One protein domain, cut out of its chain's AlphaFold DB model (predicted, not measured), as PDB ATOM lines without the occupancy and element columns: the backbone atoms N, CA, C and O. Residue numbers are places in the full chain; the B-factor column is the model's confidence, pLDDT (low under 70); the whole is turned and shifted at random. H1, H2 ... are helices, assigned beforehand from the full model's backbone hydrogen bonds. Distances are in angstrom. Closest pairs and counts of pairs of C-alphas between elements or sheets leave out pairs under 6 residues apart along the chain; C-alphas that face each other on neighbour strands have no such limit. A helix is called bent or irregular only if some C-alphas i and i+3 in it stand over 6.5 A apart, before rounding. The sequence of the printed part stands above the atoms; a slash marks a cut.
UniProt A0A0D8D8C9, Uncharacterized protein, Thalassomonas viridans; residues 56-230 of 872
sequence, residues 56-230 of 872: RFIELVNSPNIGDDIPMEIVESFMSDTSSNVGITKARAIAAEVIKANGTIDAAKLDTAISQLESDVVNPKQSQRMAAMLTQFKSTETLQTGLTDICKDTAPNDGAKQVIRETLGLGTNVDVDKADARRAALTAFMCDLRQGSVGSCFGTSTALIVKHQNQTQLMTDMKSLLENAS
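Overview. This is residues 56 to 230 of the 872 residues of an uncharacterized protein of Thalassomonas viridans (UniProt A0A0D8D8C9). One helix, H7, lies in the middle, and H2, H4, H5, H6 and H9 pack round it, while H3 covers H4. H8 reaches outward from a corner with H9, H1 lies far out by itself, and residues 75 to 80 and 197 to 202 stick out. The 175 printed residues hold nine named helices, H1 to H9 in chain order, and no named strand: all helix. The whole is compact, with a radius of gyration of the C-alphas of 15.8 A and spans of 40 by 38 by 36 A.

Along the chain. Find C-alpha 56 at (-44.806, 119.601, -3.319), where H1 begins; it ends at residue 62. Next come H2, residues 82 to 98, 24.2 A long; H3, 107 to 118, 16.7 A; H4, 124 to 139, 21.9 A; and H5, 141 to 149. H6, 158 to 167, is irregular, but only just: C-alphas 159 and 162 are 6.7 A apart. H7, 178 to 190, spans 18.5 A, H8, 201 to 213, 17.7 A, and H9, 215 to 228, 19.7 A, to C-alpha 228 at (-68.657, 95.056, -10.819).

Arrangement. H1 touches no helix. Look at H3 for two hairpins: with H2 (C-alphas 98 and 109 closest, 5.4 A) and H4 (117 and 127, 4.8 A). The hub H7 touches, among them, H2 at a steep tilt of 42 degrees, closest C-alphas 91 and 187, 5.0 A. H5 and H9 touch at a shallow 7 degrees, the same way, closest C-alphas 146 and 219, 5.5 A. H6 touches H9, closest C-alphas 160 and 226, 5.3 A. H8 and H9 only just touch, only at the corner, with 3 pairs within 8 A. O i to N i+4 pairs are within hydrogen-bond range throughout, except in H6 (4 of 6) and H8 (8 of 9).

Size, cuts and confidence. The C-alphas of Asn 62 and Phe 202, the farthest apart, are 45.1 A apart. The printed part has no cut; the link H1 to H2 is long. The pLDDT is under 70 at residues 56 to 85 and 195 to 199.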
ATOM      1  N   ARG A  56     -45.126 120.293  -2.061       38.00
ATOM      2  CA  ARG A  56     -44.806 119.601  -3.319       38.00
ATOM      3  C   ARG A  56     -45.941 119.690  -4.336       38.00
ATOM      4  O   ARG A  56     -45.665 119.864  -5.508       38.00
ATOM      5  N   PHE A  57     -47.201 119.626  -3.901       35.28
ATOM      6  CA  PHE A  57     -48.375 119.822  -4.758       35.28
ATOM      7  C   PHE A  57     -48.490 121.272  -5.259       35.28
ATOM      8  O   PHE A  57     -48.856 121.490  -6.403       35.28
ATOM      9  N   ILE A  58     -48.146 122.274  -4.443       37.53
ATOM     10  CA  ILE A  58     -48.126 123.688  -4.855       37.53
ATOM     11  C   ILE A  58     -46.940 123.982  -5.794       37.53
ATOM     12  O   ILE A  58     -47.108 124.776  -6.715       37.53
ATOM     13  N   GLU A  59     -45.777 123.347  -5.615       36.12
ATOM     14  CA  GLU A  59     -44.683 123.361  -6.608       36.12
ATOM     15  C   GLU A  59     -45.104 122.649  -7.909       36.12
ATOM     16  O   GLU A  59     -44.972 123.245  -8.973       36.12
ATOM     17  N   LEU A  60     -45.738 121.466  -7.831       34.97
ATOM     18  CA  LEU A  60     -46.309 120.733  -8.979       34.97
ATOM     19  C   LEU A  60     -47.313 121.578  -9.777       34.97
ATOM     20  O   LEU A  60     -47.279 121.605 -11.002       34.97
ATOM     21  N   VAL A  61     -48.213 122.276  -9.077       33.12
ATOM     22  CA  VAL A  61     -49.282 123.093  -9.676       33.12
ATOM     23  C   VAL A  61     -48.738 124.380 -10.307       33.12
ATOM     24  O   VAL A  61     -49.370 124.923 -11.213       33.12
ATOM     25  N   ASN A  62     -47.585 124.876  -9.846       34.91
ATOM     26  CA  ASN A  62     -46.951 126.091 -10.369       34.91
ATOM     27  C   ASN A  62     -45.781 125.812 -11.327       34.91
ATOM     28  O   ASN A  62     -45.210 126.772 -11.852       34.91
ATOM     29  N   SER A  63     -45.425 124.545 -11.571       36.66
ATOM     30  CA  SER A  63     -44.442 124.188 -12.593       36.66
ATOM     31  C   SER A  63     -45.018 124.480 -13.986       36.66
ATOM     32  O   SER A  63     -46.128 124.038 -14.296       36.66
ATOM     33  N   PRO A  64     -44.298 125.219 -14.847       34.41
ATOM     34  CA  PRO A  64     -44.737 125.469 -16.217       34.41
ATOM     35  C   PRO A  64     -44.715 124.204 -17.096       34.41
ATOM     36  O   PRO A  64     -45.334 124.223 -18.157       34.41
ATOM     37  N   ASN A  65     -44.070 123.120 -16.643       39.75
ATOM     38  CA  ASN A  65     -43.918 121.860 -17.367       39.75
ATOM     39  C   ASN A  65     -44.406 120.672 -16.505       39.75
ATOM     40  O   ASN A  65     -43.881 120.421 -15.418       39.75
ATOM     41  N   ILE A  66     -45.410 119.921 -16.983       40.41
ATOM     42  CA  ILE A  66     -45.823 118.628 -16.399       40.41
ATOM     43  C   ILE A  66     -44.663 117.631 -16.571       40.41
ATOM     44  O   ILE A  66     -44.268 117.374 -17.704       40.41
ATOM     45  N   GLY A  67     -44.143 117.068 -15.473       40.31
ATOM     46  CA  GLY A  67     -43.190 115.943 -15.491       40.31
ATOM     47  C   GLY A  67     -41.710 116.255 -15.209       40.31
ATOM     48  O   GLY A  67     -40.967 115.312 -14.960       40.31
ATOM     49  N   ASP A  68     -41.288 117.524 -15.165       35.62
ATOM     50  CA  ASP A  68     -39.855 117.892 -15.066       35.62
ATOM     51  C   ASP A  68     -39.193 117.600 -13.701       35.62
ATOM     52  O   ASP A  68     -37.974 117.478 -13.629       35.62
ATOM     53  N   ASP A  69     -39.971 117.444 -12.623       40.69
ATOM     54  CA  ASP A  69     -39.445 117.164 -11.273       40.69
ATOM     55  C   ASP A  69     -39.526 115.672 -10.877       40.69
ATOM     56  O   ASP A  69     -39.425 115.329  -9.691       40.69
ATOM     57  N   ILE A  70     -39.696 114.755 -11.841       34.41
ATOM     58  CA  ILE A  70     -39.313 113.353 -11.608       34.41
ATOM     59  C   ILE A  70     -37.786 113.370 -11.470       34.41
ATOM     60  O   ILE A  70     -37.126 113.812 -12.409       34.41
ATOM     61  N   PRO A  71     -37.196 112.953 -10.332       30.16
ATOM     62  CA  PRO A  71     -35.750 112.965 -10.183       30.16
ATOM     63  C   PRO A  71     -35.120 112.198 -11.345       30.16
ATOM     64  O   PRO A  71     -35.290 110.990 -11.464       30.16
ATOM     65  N   MET A  72     -34.387 112.919 -12.187       30.05
ATOM     66  CA  MET A  72     -33.579 112.369 -13.277       30.05
ATOM     67  C   MET A  72     -32.494 111.407 -12.741       30.05
ATOM     68  O   MET A  72     -31.906 110.651 -13.499       30.05
ATOM     69  N   GLU A  73     -32.273 111.415 -11.416       32.25
ATOM     70  CA  GLU A  73     -31.472 110.453 -10.650       32.25
ATOM     71  C   GLU A  73     -32.130 109.070 -10.463       32.25
ATOM     72  O   GLU A  73     -31.503 108.178  -9.900       32.25
ATOM     73  N   ILE A  74     -33.343 108.827 -10.983       32.12
ATOM     74  CA  ILE A  74     -33.806 107.461 -11.309       32.12
ATOM     75  C   ILE A  74     -33.095 107.045 -12.613       32.12
ATOM     76  O   ILE A  74     -33.709 106.822 -13.653       32.12
ATOM     77  N   VAL A  75     -31.764 107.055 -12.555       30.25
ATOM     78  CA  VAL A  75     -30.844 106.594 -13.592       30.25
ATOM     79  C   VAL A  75     -30.992 105.087 -13.660       30.25
ATOM     80  O   VAL A  75     -30.824 104.428 -12.639       30.25
ATOM     81  N   GLU A  76     -31.376 104.585 -14.837       33.31
ATOM     82  CA  GLU A  76     -30.951 103.300 -15.422       33.31
ATOM     83  C   GLU A  76     -30.686 102.170 -14.413       33.31
ATOM     84  O   GLU A  76     -29.672 101.479 -14.431       33.31
ATOM     85  N   SER A  77     -31.618 101.980 -13.485       32.53
ATOM     86  CA  SER A  77     -31.522 100.934 -12.484       32.53
ATOM     87  C   SER A  77     -31.869  99.622 -13.169       32.53
ATOM     88  O   SER A  77     -33.047  99.319 -13.343       32.53
ATOM     89  N   PHE A  78     -30.858  98.817 -13.501       33.91
ATOM     90  CA  PHE A  78     -30.977  97.426 -13.971       33.91
ATOM     91  C   PHE A  78     -31.942  96.549 -13.134       33.91
ATOM     92  O   PHE A  78     -32.249  95.427 -13.517       33.91
ATOM     93  N   MET A  79     -32.426  97.043 -11.986       31.38
ATOM     94  CA  MET A  79     -33.291  96.340 -11.047       31.38
ATOM     95  C   MET A  79     -34.806  96.458 -11.301       31.38
ATOM     96  O   MET A  79     -35.591  95.854 -10.567       31.38
ATOM     97  N   SER A  80     -35.249  97.253 -12.273       38.41
ATOM     98  CA  SER A  80     -36.654  97.293 -12.706       38.41
ATOM     99  C   SER A  80     -36.709  97.308 -14.226       38.41
ATOM    100  O   SER A  80     -35.761  97.777 -14.841       38.41
ATOM    101  N   ASP A  81     -37.803  96.847 -14.831       41.56
ATOM    102  CA  ASP A  81     -38.100  97.091 -16.247       41.56
ATOM    103  C   ASP A  81     -38.230  98.619 -16.457       41.56
ATOM    104  O   ASP A  81     -39.333  99.164 -16.466       41.56
ATOM    105  N   THR A  82     -37.120  99.358 -16.501       36.00
ATOM    106  CA  THR A  82     -37.036 100.803 -16.204       36.00
ATOM    107  C   THR A  82     -37.900 101.660 -17.115       36.00
ATOM    108  O   THR A  82     -38.506 102.627 -16.644       36.00
ATOM    109  N   SER A  83     -38.052 101.284 -18.387       41.56
ATOM    110  CA  SER A  83     -38.949 101.992 -19.306       41.56
ATOM    111  C   SER A  83     -40.434 101.759 -18.989       41.56
ATOM    112  O   SER A  83     -41.253 102.654 -19.213       41.56
ATOM    113  N   SER A  84     -40.810 100.633 -18.369       58.91
ATOM    114  CA  SER A  84     -42.186 100.405 -17.898       58.91
ATOM    115  C   SER A  84     -42.532 101.297 -16.700       58.91
ATOM    116  O   SER A  84     -43.574 101.956 -16.726       58.91
ATOM    117  N   ASN A  85     -41.644 101.428 -15.703       68.50
ATOM    118  CA  ASN A  85     -41.921 102.243 -14.515       68.50
ATOM    119  C   ASN A  85     -41.997 103.734 -14.864       68.50
ATOM    120  O   ASN A  85     -42.966 104.410 -14.505       68.50
ATOM    121  N   VAL A  86     -41.021 104.254 -15.618       73.50
ATOM    122  CA  VAL A  86     -41.042 105.659 -16.058       73.50
ATOM    123  C   VAL A  86     -42.325 105.948 -16.837       73.50
ATOM    124  O   VAL A  86     -42.991 106.954 -16.575       73.50
ATOM    125  N   GLY A  87     -42.730 105.033 -17.720       80.06
ATOM    126  CA  GLY A  87     -43.981 105.142 -18.457       80.06
ATOM    127  C   GLY A  87     -45.228 105.126 -17.577       80.06
ATOM    128  O   GLY A  87     -46.099 105.981 -17.731       80.06
ATOM    129  N   ILE A  88     -45.318 104.197 -16.624       84.69
ATOM    130  CA  ILE A  88     -46.443 104.088 -15.683       84.69
ATOM    131  C   ILE A  88     -46.523 105.331 -14.795       84.69
ATOM    132  O   ILE A  88     -47.596 105.915 -14.639       84.69
ATOM    133  N   THR A  89     -45.401 105.779 -14.236       85.94
ATOM    134  CA  THR A  89     -45.330 106.977 -13.392       85.94
ATOM    135  C   THR A  89     -45.745 108.224 -14.171       85.94
ATOM    136  O   THR A  89     -46.557 109.016 -13.681       85.94
ATOM    137  N   LYS A  90     -45.283 108.366 -15.419       88.12
ATOM    138  CA  LYS A  90     -45.705 109.444 -16.322       88.12
ATOM    139  C   LYS A  90     -47.204 109.372 -16.626       88.12
ATOM    140  O   LYS A  90     -47.906 110.372 -16.485       88.12
ATOM    141  N   ALA A  91     -47.726 108.187 -16.940       92.25
ATOM    142  CA  ALA A  91     -49.150 107.957 -17.176       92.25
ATOM    143  C   ALA A  91     -50.018 108.284 -15.941       92.25
ATOM    144  O   ALA A  91     -51.093 108.872 -16.073       92.25
ATOM    145  N   ARG A  92     -49.563 107.957 -14.725       93.88
ATOM    146  CA  ARG A  92     -50.243 108.323 -13.466       93.88
ATOM    147  C   ARG A  92     -50.313 109.841 -13.305       93.88
ATOM    148  O   ARG A  92     -51.384 110.374 -13.014       93.88
ATOM    149  N   ALA A  93     -49.194 110.533 -13.524       92.75
ATOM    150  CA  ALA A  93     -49.112 111.988 -13.411       92.75
ATOM    151  C   ALA A  93     -50.029 112.692 -14.424       92.75
ATOM    152  O   ALA A  93     -50.811 113.565 -14.047       92.75
ATOM    153  N   ILE A  94     -50.006 112.258 -15.687       95.69
ATOM    154  CA  ILE A  94     -50.889 112.795 -16.730       95.69
ATOM    155  C   ILE A  94     -52.356 112.556 -16.370       95.69
ATOM    156  O   ILE A  94     -53.157 113.487 -16.424       95.69
ATOM    157  N   ALA A  95     -52.726 111.343 -15.951       97.50
ATOM    158  CA  ALA A  95     -54.107 111.044 -15.583       97.50
ATOM    159  C   ALA A  95     -54.591 111.897 -14.397       97.50
ATOM    160  O   ALA A  95     -55.736 112.358 -14.400       97.50
ATOM    161  N   ALA A  96     -53.728 112.150 -13.409       96.38
ATOM    162  CA  ALA A  96     -54.041 113.004 -12.265       96.38
ATOM    163  C   ALA A  96     -54.319 114.466 -12.661       96.38
ATOM    164  O   ALA A  96     -55.210 115.085 -12.077       96.38
ATOM    165  N   GLU A  97     -53.606 114.992 -13.662       95.50
ATOM    166  CA  GLU A  97     -53.793 116.352 -14.192       95.50
ATOM    167  C   GLU A  97     -54.993 116.458 -15.145       95.50
ATOM    168  O   GLU A  97     -55.768 117.415 -15.079       95.50
ATOM    169  N   VAL A  98     -55.167 115.473 -16.030       97.56
ATOM    170  CA  VAL A  98     -56.239 115.453 -17.037       97.56
ATOM    171  C   VAL A  98     -57.601 115.181 -16.396       97.56
ATOM    172  O   VAL A  98     -58.611 115.702 -16.869       97.56
ATOM    173  N   ILE A  99     -57.665 114.404 -15.312       98.00
ATOM    174  CA  ILE A  99     -58.915 114.112 -14.600       98.00
ATOM    175  C   ILE A  99     -59.022 114.965 -13.336       98.00
ATOM    176  O   ILE A  99     -58.381 114.721 -12.307       98.00
ATOM    177  N   LYS A 100     -59.927 115.946 -13.395       96.56
ATOM    178  CA  LYS A 100     -60.245 116.850 -12.283       96.56
ATOM    179  C   LYS A 100     -60.759 116.074 -11.072       96.56
ATOM    180  O   LYS A 100     -61.322 114.991 -11.197       96.56
ATOM    181  N   ALA A 101     -60.698 116.694  -9.895       94.62
ATOM    182  CA  ALA A 101     -61.225 116.113  -8.654       94.62
ATOM    183  C   ALA A 101     -62.725 115.747  -8.710       94.62
ATOM    184  O   ALA A 101     -63.182 114.898  -7.961       94.62
ATOM    185  N   ASN A 102     -63.511 116.364  -9.601       93.81
ATOM    186  CA  ASN A 102     -64.918 116.000  -9.814       93.81
ATOM    187  C   ASN A 102     -65.117 114.848 -10.828       93.81
ATOM    188  O   ASN A 102     -66.258 114.522 -11.161       93.81
ATOM    189  N   GLY A 103     -64.030 114.273 -11.351       93.06
ATOM    190  CA  GLY A 103     -64.015 113.202 -12.347       93.06
ATOM    191  C   GLY A 103     -64.214 113.657 -13.797       93.06
ATOM    192  O   GLY A 103     -64.377 112.803 -14.665       93.06
ATOM    193  N   THR A 104     -64.263 114.962 -14.085       96.44
ATOM    194  CA  THR A 104     -64.391 115.478 -15.466       96.44
ATOM    195  C   THR A 104     -63.028 115.683 -16.129       96.44
ATOM    196  O   THR A 104     -62.039 115.936 -15.444       96.44
ATOM    197  N   ILE A 105     -62.991 115.593 -17.461       97.88
ATOM    198  CA  ILE A 105     -61.777 115.771 -18.267       97.88
ATOM    199  C   ILE A 105     -61.422 117.265 -18.360       97.88
ATOM    200  O   ILE A 105     -62.284 118.118 -18.600       97.88
ATOM    201  N   ASP A 106     -60.148 117.595 -18.177       98.12
ATOM    202  CA  ASP A 106     -59.570 118.899 -18.479       98.12
ATOM    203  C   ASP A 106     -58.932 118.890 -19.875       98.12
ATOM    204  O   ASP A 106     -57.801 118.444 -20.062       98.12
ATOM    205  N   ALA A 107     -59.670 119.390 -20.869       97.00
ATOM    206  CA  ALA A 107     -59.213 119.413 -22.257       97.00
ATOM    207  C   ALA A 107     -57.927 120.237 -22.460       97.00
ATOM    208  O   ALA A 107     -57.102 119.878 -23.291       97.00
ATOM    209  N   ALA A 108     -57.719 121.311 -21.688       97.19
ATOM    210  CA  ALA A 108     -56.514 122.129 -21.826       97.19
ATOM    211  C   ALA A 108     -55.277 121.392 -21.291       97.19
ATOM    212  O   ALA A 108     -54.199 121.459 -21.886       97.19
ATOM    213  N   LYS A 109     -55.430 120.652 -20.186       97.75
ATOM    214  CA  LYS A 109     -54.361 119.793 -19.655       97.75
ATOM    215  C   LYS A 109     -54.087 118.592 -20.553       97.75
ATOM    216  O   LYS A 109     -52.927 118.224 -20.696       97.75
ATOM    217  N   LEU A 110     -55.113 118.035 -21.197       97.56
ATOM    218  CA  LEU A 110     -54.949 116.986 -22.207       97.56
ATOM    219  C   LEU A 110     -54.108 117.479 -23.392       97.56
ATOM    220  O   LEU A 110     -53.147 116.817 -23.768       97.56
ATOM    221  N   ASP A 111     -54.413 118.667 -23.920       97.44
ATOM    222  CA  ASP A 111     -53.634 119.289 -25.000       97.44
ATOM    223  C   ASP A 111     -52.179 119.521 -24.591       97.44
ATOM    224  O   ASP A 111     -51.260 119.210 -25.343       97.44
ATOM    225  N   THR A 112     -51.978 120.016 -23.368       96.88
ATOM    226  CA  THR A 112     -50.641 120.238 -22.808       96.88
ATOM    227  C   THR A 112     -49.860 118.926 -22.707       96.88
ATOM    228  O   THR A 112     -48.720 118.866 -23.157       96.88
ATOM    229  N   ALA A 113     -50.482 117.867 -22.180       95.12
ATOM    230  CA  ALA A 113     -49.845 116.561 -22.033       95.12
ATOM    231  C   ALA A 113     -49.432 115.963 -23.387       95.12
ATOM    232  O   ALA A 113     -48.314 115.470 -23.506       95.12
ATOM    233  N   ILE A 114     -50.291 116.052 -24.413       96.69
ATOM    234  CA  ILE A 114     -49.972 115.585 -25.774       96.69
ATOM    235  C   ILE A 114     -48.739 116.317 -26.313       96.69
ATOM    236  O   ILE A 114     -47.763 115.671 -26.680       96.69
ATOM    237  N   SER A 115     -48.738 117.655 -26.289       95.31
ATOM    238  CA  SER A 115     -47.614 118.436 -26.822       95.31
ATOM    239  C   SER A 115     -46.299 118.175 -26.088       95.31
ATOM    240  O   SER A 115     -45.241 118.167 -26.710       95.31
ATOM    241  N   GLN A 116     -46.344 117.949 -24.774       91.88
ATOM    242  CA  GLN A 116     -45.141 117.632 -24.008       91.88
ATOM    243  C   GLN A 116     -44.586 116.251 -24.349       91.88
ATOM    244  O   GLN A 116     -43.379 116.121 -24.534       91.88
ATOM    245  N   LEU A 117     -45.458 115.248 -24.478       90.56
ATOM    246  CA  LEU A 117     -45.070 113.899 -24.882       90.56
ATOM    247  C   LEU A 117     -44.457 113.872 -26.291       90.56
ATOM    248  O   LEU A 117     -43.466 113.179 -26.505       90.56
ATOM    249  N   GLU A 118     -44.991 114.655 -27.232       91.00
ATOM    250  CA  GLU A 118     -44.429 114.802 -28.588       91.00
ATOM    251  C   GLU A 118     -43.034 115.450 -28.589       91.00
ATOM    252  O   GLU A 118     -42.236 115.203 -29.491       91.00
ATOM    253  N   SER A 119     -42.736 116.272 -27.579       88.88
ATOM    254  CA  SER A 119     -41.454 116.970 -27.422       88.88
ATOM    255  C   SER A 119     -40.462 116.275 -26.482       88.88
ATOM    256  O   SER A 119     -39.394 116.826 -26.213       88.88
ATOM    257  N   ASP A 120     -40.808 115.100 -25.951       82.94
ATOM    258  CA  ASP A 120     -39.984 114.398 -24.972       82.94
ATOM    259  C   ASP A 120     -38.711 113.836 -25.618       82.94
ATOM    260  O   ASP A 120     -38.760 112.970 -26.489       82.94
ATOM    261  N   VAL A 121     -37.563 114.327 -25.157       80.62
ATOM    262  CA  VAL A 121     -36.238 113.901 -25.622       80.62
ATOM    263  C   VAL A 121     -35.638 112.778 -24.780       80.62
ATOM    264  O   VAL A 121     -34.682 112.149 -25.219       80.62
ATOM    265  N   VAL A 122     -36.171 112.528 -23.580       72.19
ATOM    266  CA  VAL A 122     -35.633 111.534 -22.641       72.19
ATOM    267  C   VAL A 122     -36.146 110.143 -22.997       72.19
ATOM    268  O   VAL A 122     -35.378 109.193 -23.012       72.19
ATOM    269  N   ASN A 123     -37.440 110.019 -23.314       71.62
ATOM    270  CA  ASN A 123     -38.066 108.744 -23.695       71.62
ATOM    271  C   ASN A 123     -38.955 108.895 -24.945       71.62
ATOM    272  O   ASN A 123     -40.166 108.656 -24.875       71.62
ATOM    273  N   PRO A 124     -38.384 109.295 -26.097       73.62
ATOM    274  CA  PRO A 124     -39.152 109.742 -27.258       73.62
ATOM    275  C   PRO A 124     -40.127 108.684 -27.782       73.62
ATOM    276  O   PRO A 124     -41.294 108.995 -27.986       73.62
ATOM    277  N   LYS A 125     -39.706 107.419 -27.936       76.88
ATOM    278  CA  LYS A 125     -40.561 106.359 -28.511       76.88
ATOM    279  C   LYS A 125     -41.800 106.078 -27.656       76.88
ATOM    280  O   LYS A 125     -42.919 106.064 -28.162       76.88
ATOM    281  N   GLN A 126     -41.613 105.866 -26.353       77.25
ATOM    282  CA  GLN A 126     -42.724 105.599 -25.439       77.25
ATOM    283  C   GLN A 126     -43.657 106.809 -25.326       77.25
ATOM    284  O   GLN A 126     -44.879 106.659 -25.382       77.25
ATOM    285  N   SER A 127     -43.095 108.013 -25.205       84.12
ATOM    286  CA  SER A 127     -43.889 109.235 -25.109       84.12
ATOM    287  C   SER A 127     -44.670 109.515 -26.391       84.12
ATOM    288  O   SER A 127     -45.847 109.855 -26.311       84.12
ATOM    289  N   GLN A 128     -44.095 109.260 -27.568       83.19
ATOM    290  CA  GLN A 128     -44.804 109.333 -28.850       83.19
ATOM    291  C   GLN A 128     -45.991 108.364 -28.912       83.19
ATOM    292  O   GLN A 128     -47.077 108.768 -29.326       83.19
ATOM    293  N   ARG A 129     -45.839 107.117 -28.439       83.38
ATOM    294  CA  ARG A 129     -46.966 106.167 -28.352       83.38
ATOM    295  C   ARG A 129     -48.072 106.683 -27.428       83.38
ATOM    296  O   ARG A 129     -49.237 106.696 -27.821       83.38
ATOM    297  N   MET A 130     -47.724 107.175 -26.236       88.06
ATOM    298  CA  MET A 130     -48.700 107.782 -25.319       88.06
ATOM    299  C   MET A 130     -49.392 109.001 -25.942       88.06
ATOM    300  O   MET A 130     -50.607 109.150 -25.805       88.06
ATOM    301  N   ALA A 131     -48.648 109.851 -26.657       90.38
ATOM    302  CA  ALA A 131     -49.189 111.014 -27.355       90.38
ATOM    303  C   ALA A 131     -50.184 110.602 -28.443       90.38
ATOM    304  O   ALA A 131     -51.265 111.186 -28.529       90.38
ATOM    305  N   ALA A 132     -49.864 109.569 -29.227       88.00
ATOM    306  CA  ALA A 132     -50.761 109.018 -30.240       88.00
ATOM    307  C   ALA A 132     -52.063 108.500 -29.606       88.00
ATOM    308  O   ALA A 132     -53.154 108.876 -30.042       88.00
ATOM    309  N   MET A 133     -51.969 107.736 -28.511       90.94
ATOM    310  CA  MET A 133     -53.144 107.246 -27.779       90.94
ATOM    311  C   MET A 133     -53.999 108.390 -27.221       90.94
ATOM    312  O   MET A 133     -55.221 108.386 -27.371       90.94
ATOM    313  N   LEU A 134     -53.383 109.402 -26.603       95.75
ATOM    314  CA  LEU A 134     -54.105 110.566 -26.080       95.75
ATOM    315  C   LEU A 134     -54.711 111.431 -27.187       95.75
ATOM    316  O   LEU A 134     -55.799 111.978 -27.006       95.75
ATOM    317  N   THR A 135     -54.053 111.527 -28.339       95.94
ATOM    318  CA  THR A 135     -54.578 112.218 -29.522       95.94
ATOM    319  C   THR A 135     -55.818 111.509 -30.052       95.94
ATOM    320  O   THR A 135     -56.830 112.163 -30.308       95.94
ATOM    321  N   GLN A 136     -55.788 110.177 -30.134       93.19
ATOM    322  CA  GLN A 136     -56.951 109.367 -30.495       93.19
ATOM    323  C   GLN A 136     -58.085 109.495 -29.467       93.19
ATOM    324  O   GLN A 136     -59.246 109.686 -29.833       93.19
ATOM    325  N   PHE A 137     -57.761 109.468 -28.173       96.12
ATOM    326  CA  PHE A 137     -58.725 109.710 -27.097       96.12
ATOM    327  C   PHE A 137     -59.378 111.097 -27.219       96.12
ATOM    328  O   PHE A 137     -60.600 111.238 -27.125       96.12
ATOM    329  N   LYS A 138     -58.581 112.134 -27.493       97.38
ATOM    330  CA  LYS A 138     -59.051 113.511 -27.695       97.38
ATOM    331  C   LYS A 138     -59.963 113.645 -28.917       97.38
ATOM    332  O   LYS A 138     -60.922 114.413 -28.871       97.38
ATOM    333  N   SER A 139     -59.671 112.943 -30.007       96.50
ATOM    334  CA  SER A 139     -60.451 113.038 -31.247       96.50
ATOM    335  C   SER A 139     -61.724 112.182 -31.239       96.50
ATOM    336  O   SER A 139     -62.593 112.396 -32.083       96.50
ATOM    337  N   THR A 140     -61.874 111.267 -30.275       96.12
ATOM    338  CA  THR A 140     -62.961 110.278 -30.258       96.12
ATOM    339  C   THR A 140     -63.943 110.509 -29.103       96.12
ATOM    340  O   THR A 140     -63.665 110.193 -27.945       96.12
ATOM    341  N   GLU A 141     -65.144 111.006 -29.417       96.81
ATOM    342  CA  GLU A 141     -66.194 111.306 -28.423       96.81
ATOM    343  C   GLU A 141     -66.645 110.067 -27.630       96.81
ATOM    344  O   GLU A 141     -66.906 110.160 -26.426       96.81
ATOM    345  N   THR A 142     -66.702 108.893 -28.267       96.75
ATOM    346  CA  THR A 142     -67.098 107.643 -27.599       96.75
ATOM    347  C   THR A 142     -66.088 107.210 -26.539       96.75
ATOM    348  O   THR A 142     -66.505 106.731 -25.486       96.75
ATOM    349  N   LEU A 143     -64.786 107.440 -26.747       96.94
ATOM    350  CA  LEU A 143     -63.751 107.140 -25.750       96.94
ATOM    351  C   LEU A 143     -63.851 108.069 -24.540       96.94
ATOM    352  O   LEU A 143     -63.807 107.608 -23.399       96.94
ATOM    353  N   GLN A 144     -64.050 109.367 -24.776       97.88
ATOM    354  CA  GLN A 144     -64.248 110.339 -23.697       97.88
ATOM    355  C   GLN A 144     -65.505 110.024 -22.894       97.88
ATOM    356  O   GLN A 144     -65.465 110.005 -21.663       97.88
ATOM    357  N   THR A 145     -66.606 109.728 -23.589       97.25
ATOM    358  CA  THR A 145     -67.869 109.339 -22.958       97.25
ATOM    359  C   THR A 145     -67.679 108.075 -22.130       97.25
ATOM    360  O   THR A 145     -67.993 108.093 -20.942       97.25
ATOM    361  N   GLY A 146     -67.066 107.037 -22.711       97.06
ATOM    362  CA  GLY A 146     -66.748 105.780 -22.036       97.06
ATOM    363  C   GLY A 146     -65.984 105.998 -20.733       97.06
ATOM    364  O   GLY A 146     -66.423 105.524 -19.688       97.06
ATOM    365  N   LEU A 147     -64.920 106.809 -20.754       97.88
ATOM    366  CA  LEU A 147     -64.171 107.162 -19.546       97.88
ATOM    367  C   LEU A 147     -65.038 107.915 -18.525       97.88
ATOM    368  O   LEU A 147     -65.025 107.597 -17.337       97.88
ATOM    369  N   THR A 148     -65.814 108.915 -18.955       96.88
ATOM    370  CA  THR A 148     -66.672 109.693 -18.038       96.88
ATOM    371  C   THR A 148     -67.853 108.909 -17.469       96.88
ATOM    372  O   THR A 148     -68.395 109.301 -16.430       96.88
ATOM    373  N   ASP A 149     -68.241 107.812 -18.114       97.62
ATOM    374  CA  ASP A 149     -69.319 106.934 -17.673       97.62
ATOM    375  C   ASP A 149     -68.861 105.890 -16.644       97.62
ATOM    376  O   ASP A 149     -69.723 105.283 -16.006       97.62
ATOM    377  N   ILE A 150     -67.549 105.725 -16.426       98.12
ATOM    378  CA  ILE A 150     -66.997 104.903 -15.338       98.12
ATOM    379  C   ILE A 150     -67.372 105.516 -13.985       98.12
ATOM    380  O   ILE A 150     -67.104 106.701 -13.715       98.12
ATOM    381  N   CYS A 151     -67.986 104.701 -13.129       96.81
ATOM    382  CA  CYS A 151     -68.448 105.025 -11.779       96.81
ATOM    383  C   CYS A 151     -69.255 106.332 -11.748       96.81
ATOM    384  O   CYS A 151     -69.094 107.187 -10.872       96.81
ATOM    385  N   LYS A 152     -70.060 106.571 -12.789       96.12
ATOM    386  CA  LYS A 152     -70.856 107.799 -12.915       96.12
ATOM    387  C   LYS A 152     -71.982 107.837 -11.893       96.12
ATOM    388  O   LYS A 152     -72.149 108.854 -11.215       96.12
ATOM    389  N   ASP A 153     -72.692 106.718 -11.789       94.00
ATOM    390  CA  ASP A 153     -73.888 106.548 -10.962       94.00
ATOM    391  C   ASP A 153     -73.623 105.703  -9.705       94.00
ATOM    392  O   ASP A 153     -74.453 105.651  -8.798       94.00
ATOM    393  N   THR A 154     -72.454 105.069  -9.628       94.12
ATOM    394  CA  THR A 154     -72.051 104.146  -8.563       94.12
ATOM    395  C   THR A 154     -70.669 104.505  -8.020       94.12
ATOM    396  O   THR A 154     -69.869 105.176  -8.673       94.12
ATOM    397  N   ALA A 155     -70.388 104.081  -6.787       95.31
ATOM    398  CA  ALA A 155     -69.021 104.059  -6.278       95.31
ATOM    399  C   ALA A 155     -68.271 102.849  -6.866       95.31
ATOM    400  O   ALA A 155     -68.925 101.870  -7.232       95.31
ATOM    401  N   PRO A 156     -66.926 102.877  -6.919       96.38
ATOM    402  CA  PRO A 156     -66.154 101.702  -7.307       96.38
ATOM    403  C   PRO A 156     -66.481 100.491  -6.428       96.38
ATOM    404  O   PRO A 156     -66.656 100.640  -5.210       96.38
ATOM    405  N   ASN A 157     -66.517  99.306  -7.037       95.75
ATOM    406  CA  ASN A 157     -66.745  98.047  -6.337       95.75
ATOM    407  C   ASN A 157     -65.665  97.812  -5.279       95.75
ATOM    408  O   ASN A 157     -64.490  98.063  -5.547       95.75
ATOM    409  N   ASP A 158     -66.026  97.274  -4.112       90.62
ATOM    410  CA  ASP A 158     -65.060  96.982  -3.046       90.62
ATOM    411  C   ASP A 158     -63.934  96.042  -3.510       90.62
ATOM    412  O   ASP A 158     -62.774  96.291  -3.176       90.62
ATOM    413  N   GLY A 159     -64.242  95.052  -4.358       86.62
ATOM    414  CA  GLY A 159     -63.251  94.164  -4.974       86.62
ATOM    415  C   GLY A 159     -62.300  94.877  -5.945       86.62
ATOM    416  O   GLY A 159     -61.149  94.477  -6.087       86.62
ATOM    417  N   ALA A 160     -62.731  95.987  -6.552       93.00
ATOM    418  CA  ALA A 160     -61.926  96.780  -7.483       93.00
ATOM    419  C   ALA A 160     -61.146  97.921  -6.806       93.00
ATOM    420  O   ALA A 160     -60.203  98.468  -7.382       93.00
ATOM    421  N   LYS A 161     -61.481  98.304  -5.567       94.00
ATOM    422  CA  LYS A 161     -60.782  99.409  -4.885       94.00
ATOM    423  C   LYS A 161     -59.287  99.152  -4.741       94.00
ATOM    424  O   LYS A 161     -58.496 100.087  -4.843       94.00
ATOM    425  N   GLN A 162     -58.901  97.898  -4.518       89.50
ATOM    426  CA  GLN A 162     -57.494  97.536  -4.399       89.50
ATOM    427  C   GLN A 162     -56.740  97.750  -5.718       89.50
ATOM    428  O   GLN A 162     -55.705  98.414  -5.705       89.50
ATOM    429  N   VAL A 163     -57.296  97.315  -6.857       91.25
ATOM    430  CA  VAL A 163     -56.647  97.518  -8.162       91.25
ATOM    431  C   VAL A 163     -56.514  98.997  -8.519       91.25
ATOM    432  O   VAL A 163     -55.495  99.404  -9.074       91.25
ATOM    433  N   ILE A 164     -57.498  99.829  -8.150       95.06
ATOM    434  CA  ILE A 164     -57.433 101.286  -8.352       95.06
ATOM    435  C   ILE A 164     -56.256 101.868  -7.572       95.06
ATOM    436  O   ILE A 164     -55.455 102.617  -8.135       95.06
ATOM    437  N   ARG A 165     -56.125 101.510  -6.286       91.75
ATOM    438  CA  ARG A 165     -55.028 102.002  -5.441       91.75
ATOM    439  C   ARG A 165     -53.679 101.639  -6.025       91.75
ATOM    440  O   ARG A 165     -52.833 102.513  -6.162       91.75
ATOM    441  N   GLU A 166     -53.490 100.380  -6.393       87.88
ATOM    442  CA  GLU A 166     -52.206  99.900  -6.898       87.88
ATOM    443  C   GLU A 166     -51.879 100.490  -8.273       87.88
ATOM    444  O   GLU A 166     -50.750 100.910  -8.514       87.88
ATOM    445  N   THR A 167     -52.877 100.631  -9.151       91.75
ATOM    446  CA  THR A 167     -52.711 101.291 -10.458       91.75
ATOM    447  C   THR A 167     -52.233 102.730 -10.301       91.75
ATOM    448  O   THR A 167     -51.411 103.191 -11.087       91.75
ATOM    449  N   LEU A 168     -52.706 103.427  -9.269       91.06
ATOM    450  CA  LEU A 168     -52.379 104.826  -8.994       91.06
ATOM    451  C   LEU A 168     -51.220 105.019  -7.999       91.06
ATOM    452  O   LEU A 168     -50.876 106.159  -7.691       91.06
ATOM    453  N   GLY A 169     -50.625 103.943  -7.474       84.94
ATOM    454  CA  GLY A 169     -49.582 104.025  -6.440       84.94
ATOM    455  C   GLY A 169     -50.070 104.602  -5.099       84.94
ATOM    456  O   GLY A 169     -49.291 105.178  -4.332       84.94
ATOM    457  N   LEU A 170     -51.369 104.488  -4.807       84.12
ATOM    458  CA  LEU A 170     -51.980 104.932  -3.553       84.12
ATOM    459  C   LEU A 170     -51.717 103.919  -2.428       84.12
ATOM    460  O   LEU A 170     -51.506 102.730  -2.654       84.12
ATOM    461  N   GLY A 171     -51.752 104.386  -1.177       75.00
ATOM    462  CA  GLY A 171     -51.656 103.496  -0.017       75.00
ATOM    463  C   GLY A 171     -52.878 102.579   0.109       75.00
ATOM    464  O   GLY A 171     -53.986 102.960  -0.261       75.00
ATOM    465  N   THR A 172     -52.699 101.402   0.712       76.44
ATOM    466  CA  THR A 172     -53.735 100.356   0.853       76.44
ATOM    467  C   THR A 172     -55.004 100.799   1.589       76.44
ATOM    468  O   THR A 172     -56.069 100.232   1.369       76.44
ATOM    469  N   ASN A 173     -54.913 101.841   2.420       82.25
ATOM    470  CA  ASN A 173     -56.032 102.377   3.201       82.25
ATOM    471  C   ASN A 173     -56.599 103.694   2.644       82.25
ATOM    472  O   ASN A 173     -57.415 104.329   3.307       82.25
ATOM    473  N   VAL A 174     -56.138 104.158   1.478       87.94
ATOM    474  CA  VAL A 174     -56.669 105.382   0.863       87.94
ATOM    475  C   VAL A 174     -58.071 105.092   0.332       87.94
ATOM    476  O   VAL A 174     -58.264 104.131  -0.413       87.94
ATOM    477  N   ASP A 175     -59.064 105.886   0.717       93.06
ATOM    478  CA  ASP A 175     -60.385 105.795   0.099       93.06
ATOM    479  C   ASP A 175     -60.288 106.193  -1.371       93.06
ATOM    480  O   ASP A 175     -59.648 107.188  -1.703       93.06
ATOM    481  N   VAL A 176     -60.911 105.400  -2.240       95.88
ATOM    482  CA  VAL A 176     -60.938 105.654  -3.681       95.88
ATOM    483  C   VAL A 176     -62.340 106.039  -4.108       95.88
ATOM    484  O   VAL A 176     -63.328 105.440  -3.665       95.88
ATOM    485  N   ASP A 177     -62.423 107.037  -4.975       97.00
ATOM    486  CA  ASP A 177     -63.681 107.525  -5.518       97.00
ATOM    487  C   ASP A 177     -63.782 107.310  -7.040       97.00
ATOM    488  O   ASP A 177     -62.979 106.619  -7.674       97.00
ATOM    489  N   LYS A 178     -64.822 107.882  -7.652       97.38
ATOM    490  CA  LYS A 178     -65.034 107.795  -9.101       97.38
ATOM    491  C   LYS A 178     -63.983 108.543  -9.927       97.38
ATOM    492  O   LYS A 178     -63.749 108.167 -11.072       97.38
ATOM    493  N   ALA A 179     -63.385 109.613  -9.401       98.12
ATOM    494  CA  ALA A 179     -62.305 110.310 -10.088       98.12
ATOM    495  C   ALA A 179     -61.060 109.421 -10.115       98.12
ATOM    496  O   ALA A 179     -60.419 109.322 -11.159       98.12
ATOM    497  N   ASP A 180     -60.780 108.701  -9.030       98.38
ATOM    498  CA  ASP A 180     -59.680 107.736  -8.978       98.38
ATOM    499  C   ASP A 180     -59.913 106.541  -9.909       98.38
ATOM    500  O   ASP A 180     -59.007 106.161 -10.645       98.38
ATOM    501  N   ALA A 181     -61.136 106.011  -9.987       98.31
ATOM    502  CA  ALA A 181     -61.476 104.977 -10.970       98.31
ATOM    503  C   ALA A 181     -61.190 105.428 -12.418       98.31
ATOM    504  O   ALA A 181     -60.593 104.692 -13.202       98.31
ATOM    505  N   ARG A 182     -61.544 106.673 -12.765       98.50
ATOM    506  CA  ARG A 182     -61.279 107.255 -14.095       98.50
ATOM    507  C   ARG A 182     -59.800 107.508 -14.338       98.50
ATOM    508  O   ARG A 182     -59.321 107.277 -15.442       98.50
ATOM    509  N   ARG A 183     -59.064 107.957 -13.320       98.50
ATOM    510  CA  ARG A 183     -57.605 108.099 -13.401       98.50
ATOM    511  C   ARG A 183     -56.957 106.750 -13.655       98.50
ATOM    512  O   ARG A 183     -56.164 106.654 -14.578       98.50
ATOM    513  N   ALA A 184     -57.344 105.713 -12.912       97.75
ATOM    514  CA  ALA A 184     -56.811 104.366 -13.088       97.75
ATOM    515  C   ALA A 184     -57.079 103.837 -14.507       97.75
ATOM    516  O   ALA A 184     -56.157 103.346 -15.154       97.75
ATOM    517  N   ALA A 185     -58.300 104.018 -15.021       98.25
ATOM    518  CA  ALA A 185     -58.654 103.644 -16.390       98.25
ATOM    519  C   ALA A 185     -57.846 104.421 -17.447       98.25
ATOM    520  O   ALA A 185     -57.337 103.818 -18.389       98.25
ATOM    521  N   LEU A 186     -57.666 105.737 -17.285       98.12
ATOM    522  CA  LEU A 186     -56.858 106.546 -18.205       98.12
ATOM    523  C   LEU A 186     -55.363 106.189 -18.127       98.12
ATOM    524  O   LEU A 186     -54.695 106.133 -19.156       98.12
ATOM    525  N   THR A 187     -54.836 105.890 -16.936       96.75
ATOM    526  CA  THR A 187     -53.469 105.375 -16.771       96.75
ATOM    527  C   THR A 187     -53.310 104.039 -17.503       96.75
ATOM    528  O   THR A 187     -52.388 103.904 -18.300       96.75
ATOM    529  N   ALA A 188     -54.223 103.079 -17.310       94.94
ATOM    530  CA  ALA A 188     -54.206 101.790 -18.016       94.94
ATOM    531  C   ALA A 188     -54.345 101.939 -19.540       94.94
ATOM    532  O   ALA A 188     -53.748 101.183 -20.307       94.94
ATOM    533  N   PHE A 189     -55.102 102.941 -19.993       95.06
ATOM    534  CA  PHE A 189     -55.206 103.278 -21.408       95.06
ATOM    535  C   PHE A 189     -53.851 103.699 -21.982       95.06
ATOM    536  O   PHE A 189     -53.448 103.133 -22.988       95.06
ATOM    537  N   MET A 190     -53.109 104.595 -21.323       92.50
ATOM    538  CA  MET A 190     -51.813 105.090 -21.816       92.50
ATOM    539  C   MET A 190     -50.651 104.095 -21.691       92.50
ATOM    540  O   MET A 190     -49.694 104.192 -22.453       92.50
ATOM    541  N   CYS A 191     -50.688 103.175 -20.725       88.12
ATOM    542  CA  CYS A 191     -49.595 102.224 -20.511       88.12
ATOM    543  C   CYS A 191     -49.540 101.157 -21.615       88.12
ATOM    544  O   CYS A 191     -50.571 100.615 -22.012       88.12
ATOM    545  N   ASP A 192     -48.346 100.796 -22.076       81.12
ATOM    546  CA  ASP A 192     -48.171  99.675 -23.005       81.12
ATOM    547  C   ASP A 192     -48.582  98.359 -22.316       81.12
ATOM    548  O   ASP A 192     -48.207  98.112 -21.172       81.12
ATOM    549  N   LEU A 193     -49.382  97.516 -22.989       80.56
ATOM    550  CA  LEU A 193     -49.640  96.159 -22.495       80.56
ATOM    551  C   LEU A 193     -48.507  95.266 -22.983       80.56
ATOM    552  O   LEU A 193     -48.326  95.110 -24.188       80.56
ATOM    553  N   ARG A 194     -47.793  94.635 -22.063       73.62
ATOM    554  CA  ARG A 194     -46.852  93.557 -22.362       73.62
ATOM    555  C   ARG A 194     -47.246  92.362 -21.506       73.62
ATOM    556  O   ARG A 194     -47.828  92.549 -20.456       73.62
ATOM    557  N   GLN A 195     -46.950  91.154 -21.955       66.06
ATOM    558  CA  GLN A 195     -46.992  89.909 -21.199       66.06
ATOM    559  C   GLN A 195     -45.988  89.957 -20.041       66.06
ATOM    560  O   GLN A 195     -46.264  89.413 -18.979       66.06
ATOM    561  N   GLY A 196     -44.867  90.674 -20.181       65.38
ATOM    562  CA  GLY A 196     -43.816  90.707 -19.159       65.38
ATOM    563  C   GLY A 196     -43.206  89.325 -18.920       65.38
ATOM    564  O   GLY A 196     -43.301  88.433 -19.762       65.38
ATOM    565  N   SER A 197     -42.622  89.140 -17.739       58.66
ATOM    566  CA  SER A 197     -42.072  87.852 -17.308       58.66
ATOM    567  C   SER A 197     -43.142  86.852 -16.855       58.66
ATOM    568  O   SER A 197     -42.837  85.665 -16.717       58.66
ATOM    569  N   VAL A 198     -44.381  87.325 -16.664       59.00
ATOM    570  CA  VAL A 198     -45.541  86.579 -16.170       59.00
ATOM    571  C   VAL A 198     -46.832  86.993 -16.884       59.00
ATOM    572  O   VAL A 198     -47.389  88.071 -16.678       59.00
ATOM    573  N   GLY A 199     -47.347  86.108 -17.729       59.19
ATOM    574  CA  GLY A 199     -48.598  86.346 -18.440       59.19
ATOM    575  C   GLY A 199     -48.934  85.220 -19.401       59.19
ATOM    576  O   GLY A 199     -48.063  84.446 -19.810       59.19
ATOM    577  N   SER A 200     -50.214  85.102 -19.748       74.19
ATOM    578  CA  SER A 200     -50.649  84.174 -20.783       74.19
ATOM    579  C   SER A 200     -50.517  84.875 -22.126       74.19
ATOM    580  O   SER A 200     -51.362  85.706 -22.440       74.19
ATOM    581  N   CYS A 201     -49.510  84.521 -22.934       77.81
ATOM    582  CA  CYS A 201     -49.307  85.080 -24.282       77.81
ATOM    583  C   CYS A 201     -50.604  85.112 -25.118       77.81
ATOM    584  O   CYS A 201     -50.843  86.052 -25.874       77.81
ATOM    585  N   PHE A 202     -51.483  84.131 -24.905       81.19
ATOM    586  CA  PHE A 202     -52.805  84.002 -25.516       81.19
ATOM    587  C   PHE A 202     -53.845  85.028 -25.019       81.19
ATOM    588  O   PHE A 202     -54.647  85.550 -25.796       81.19
ATOM    589  N   GLY A 203     -53.852  85.336 -23.719       84.75
ATOM    590  CA  GLY A 203     -54.683  86.405 -23.165       84.75
ATOM    591  C   GLY A 203     -54.142  87.785 -23.528       84.75
ATOM    592  O   GLY A 203     -54.914  88.668 -23.907       84.75
ATOM    593  N   THR A 204     -52.815  87.952 -23.507       86.94
ATOM    594  CA  THR A 204     -52.155  89.200 -23.900       86.94
ATOM    595  C   THR A 204     -52.413  89.542 -25.364       86.94
ATOM    596  O   THR A 204     -52.688  90.700 -25.663       86.94
ATOM    597  N   SER A 205     -52.356  88.568 -26.283       86.56
ATOM    598  CA  SER A 205     -52.624  88.812 -27.708       86.56
ATOM    599  C   SER A 205     -54.051  89.325 -27.925       86.56
ATOM    600  O   SER A 205     -54.242  90.346 -28.581       86.56
ATOM    601  N   THR A 206     -55.042  88.696 -27.284       89.88
ATOM    602  CA  THR A 206     -56.446  89.138 -27.319       89.88
ATOM    603  C   THR A 206     -56.596  90.553 -26.757       89.88
ATOM    604  O   THR A 206     -57.184  91.424 -27.392       89.88
ATOM    605  N   ALA A 207     -56.009  90.819 -25.590       91.31
ATOM    606  CA  ALA A 207     -56.050  92.131 -24.955       91.31
ATOM    607  C   ALA A 207     -55.374  93.221 -25.813       91.31
ATOM    608  O   ALA A 207     -55.886  94.334 -25.931       91.31
ATOM    609  N   LEU A 208     -54.260  92.913 -26.478       88.12
ATOM    610  CA  LEU A 208     -53.585  93.835 -27.394       88.12
ATOM    611  C   LEU A 208     -54.445  94.172 -28.618       88.12
ATOM    612  O   LEU A 208     -54.529  95.347 -28.978       88.12
ATOM    613  N   ILE A 209     -55.135  93.192 -29.215       88.50
ATOM    614  CA  ILE A 209     -56.093  93.438 -30.312       88.50
ATOM    615  C   ILE A 209     -57.133  94.454 -29.861       88.50
ATOM    616  O   ILE A 209     -57.338  95.464 -30.522       88.50
ATOM    617  N   VAL A 210     -57.744  94.253 -28.696       91.69
ATOM    618  CA  VAL A 210     -58.769  95.173 -28.186       91.69
ATOM    619  C   VAL A 210     -58.177  96.551 -27.919       91.69
ATOM    620  O   VAL A 210     -58.741  97.559 -28.334       91.69
ATOM    621  N   LYS A 211     -57.019  96.622 -27.260       89.94
ATOM    622  CA  LYS A 211     -56.372  97.895 -26.924       89.94
ATOM    623  C   LYS A 211     -56.009  98.711 -28.171       89.94
ATOM    624  O   LYS A 211     -56.127  99.934 -28.137       89.94
ATOM    625  N   HIS A 212     -55.577  98.067 -29.252       85.69
ATOM    626  CA  HIS A 212     -55.113  98.758 -30.462       85.69
ATOM    627  C   HIS A 212     -56.177  98.887 -31.557       85.69
ATOM    628  O   HIS A 212     -56.109  99.815 -32.361       85.69
ATOM    629  N   GLN A 213     -57.165  97.995 -31.591       86.44
ATOM    630  CA  GLN A 213     -58.172  97.931 -32.654       86.44
ATOM    631  C   GLN A 213     -59.578  98.299 -32.164       86.44
ATOM    632  O   GLN A 213     -60.347  98.878 -32.923       86.44
ATOM    633  N   ASN A 214     -59.903  98.083 -30.881       90.12
ATOM    634  CA  ASN A 214     -61.225  98.374 -30.315       90.12
ATOM    635  C   ASN A 214     -61.161  99.050 -28.929       90.12
ATOM    636  O   ASN A 214     -61.614  98.537 -27.902       90.12
ATOM    637  N   GLN A 215     -60.623 100.266 -28.895       91.75
ATOM    638  CA  GLN A 215     -60.451 101.037 -27.657       91.75
ATOM    639  C   GLN A 215     -61.767 101.384 -26.937       91.75
ATOM    640  O   GLN A 215     -61.778 101.604 -25.725       91.75
ATOM    641  N   THR A 216     -62.890 101.433 -27.659       93.50
ATOM    642  CA  THR A 216     -64.207 101.665 -27.038       93.50
ATOM    643  C   THR A 216     -64.623 100.454 -26.204       93.50
ATOM    644  O   THR A 216     -65.140 100.610 -25.092       93.50
ATOM    645  N   GLN A 217     -64.334  99.246 -26.696       94.81
ATOM    646  CA  GLN A 217     -64.523  98.021 -25.933       94.81
ATOM    647  C   GLN A 217     -63.624  98.002 -24.694       94.81
ATOM    648  O   GLN A 217     -64.129  97.762 -23.603       94.81
ATOM    649  N   LEU A 218     -62.351  98.397 -24.813       95.31
ATOM    650  CA  LEU A 218     -61.460  98.559 -23.655       95.31
ATOM    651  C   LEU A 218     -62.075  99.458 -22.563       95.31
ATOM    652  O   LEU A 218     -62.064  99.087 -21.393       95.31
ATOM    653  N   MET A 219     -62.650 100.616 -22.908       96.94
ATOM    654  CA  MET A 219     -63.300 101.496 -21.918       96.94
ATOM    655  C   MET A 219     -64.525 100.849 -21.260       96.94
ATOM    656  O   MET A 219     -64.762 101.035 -20.065       96.94
ATOM    657  N   THR A 220     -65.279 100.060 -22.024       96.94
ATOM    658  CA  THR A 220     -66.409  99.277 -21.506       96.94
ATOM    659  C   THR A 220     -65.931  98.204 -20.526       96.94
ATOM    660  O   THR A 220     -66.545  98.008 -19.480       96.94
ATOM    661  N   ASP A 221     -64.808  97.549 -20.816       97.56
ATOM    662  CA  ASP A 221     -64.186  96.572 -19.922       97.56
ATOM    663  C   ASP A 221     -63.697  97.226 -18.631       97.56
ATOM    664  O   ASP A 221     -64.002  96.730 -17.547       97.56
ATOM    665  N   MET A 222     -62.998  98.366 -18.730       97.88
ATOM    666  CA  MET A 222     -62.556  99.128 -17.556       97.88
ATOM    667  C   MET A 222     -63.748  99.504 -16.674       97.88
ATOM    668  O   MET A 222     -63.680  99.367 -15.455       97.88
ATOM    669  N   LYS A 223     -64.865  99.929 -17.275       97.88
ATOM    670  CA  LYS A 223     -66.104 100.207 -16.542       97.88
ATOM    671  C   LYS A 223     -66.599  98.976 -15.784       97.88
ATOM    672  O   LYS A 223     -66.794  99.063 -14.574       97.88
ATOM    673  N   SER A 224     -66.775  97.844 -16.467       97.12
ATOM    674  CA  SER A 224     -67.264  96.608 -15.843       97.12
ATOM    675  C   SER A 224     -66.360  96.146 -14.703       97.12
ATOM    676  O   SER A 224     -66.848  95.884 -13.606       97.12
ATOM    677  N   LEU A 225     -65.044  96.129 -14.913       97.19
ATOM    678  CA  LEU A 225     -64.088  95.715 -13.886       97.19
ATOM    679  C   LEU A 225     -64.138  96.620 -12.652       97.19
ATOM    680  O   LEU A 225     -64.100  96.126 -11.528       97.19
ATOM    681  N   LEU A 226     -64.252  97.937 -12.835       97.69
ATOM    682  CA  LEU A 226     -64.229  98.895 -11.728       97.69
ATOM    683  C   LEU A 226     -65.576  99.018 -10.994       97.69
ATOM    684  O   LEU A 226     -65.589  99.308  -9.796       97.69
ATOM    685  N   GLU A 227     -66.700  98.787 -11.676       97.00
ATOM    686  CA  GLU A 227     -68.051  98.861 -11.094       97.00
ATOM    687  C   GLU A 227     -68.556  97.514 -10.551       97.00
ATOM    688  O   GLU A 227     -69.271  97.493  -9.546       97.00
ATOM    689  N   ASN A 228     -68.148  96.392 -11.153       95.31
ATOM    690  CA  ASN A 228     -68.657  95.056 -10.819       95.31
ATOM    691  C   ASN A 228     -67.598  94.122 -10.217       95.31
ATOM    692  O   ASN A 228     -67.966  93.085  -9.678       95.31
ATOM    693  N   ALA A 229     -66.305  94.473 -10.285       94.50
ATOM    694  CA  ALA A 229     -65.202  93.549  -9.986       94.50
ATOM    695  C   ALA A 229     -65.259  92.255 -10.826       94.50
ATOM    696  O   ALA A 229     -64.779  91.202 -10.406       94.50
ATOM    697  N   SER A 230     -65.835  92.336 -12.026       94.31
ATOM    698  CA  SER A 230     -65.971  91.225 -12.964       94.31
ATOM    699  C   SER A 230     -66.093  91.722 -14.403       94.31
ATOM    700  O   SER A 230     -66.370  92.898 -14.665       94.31
TER     701      SER A 230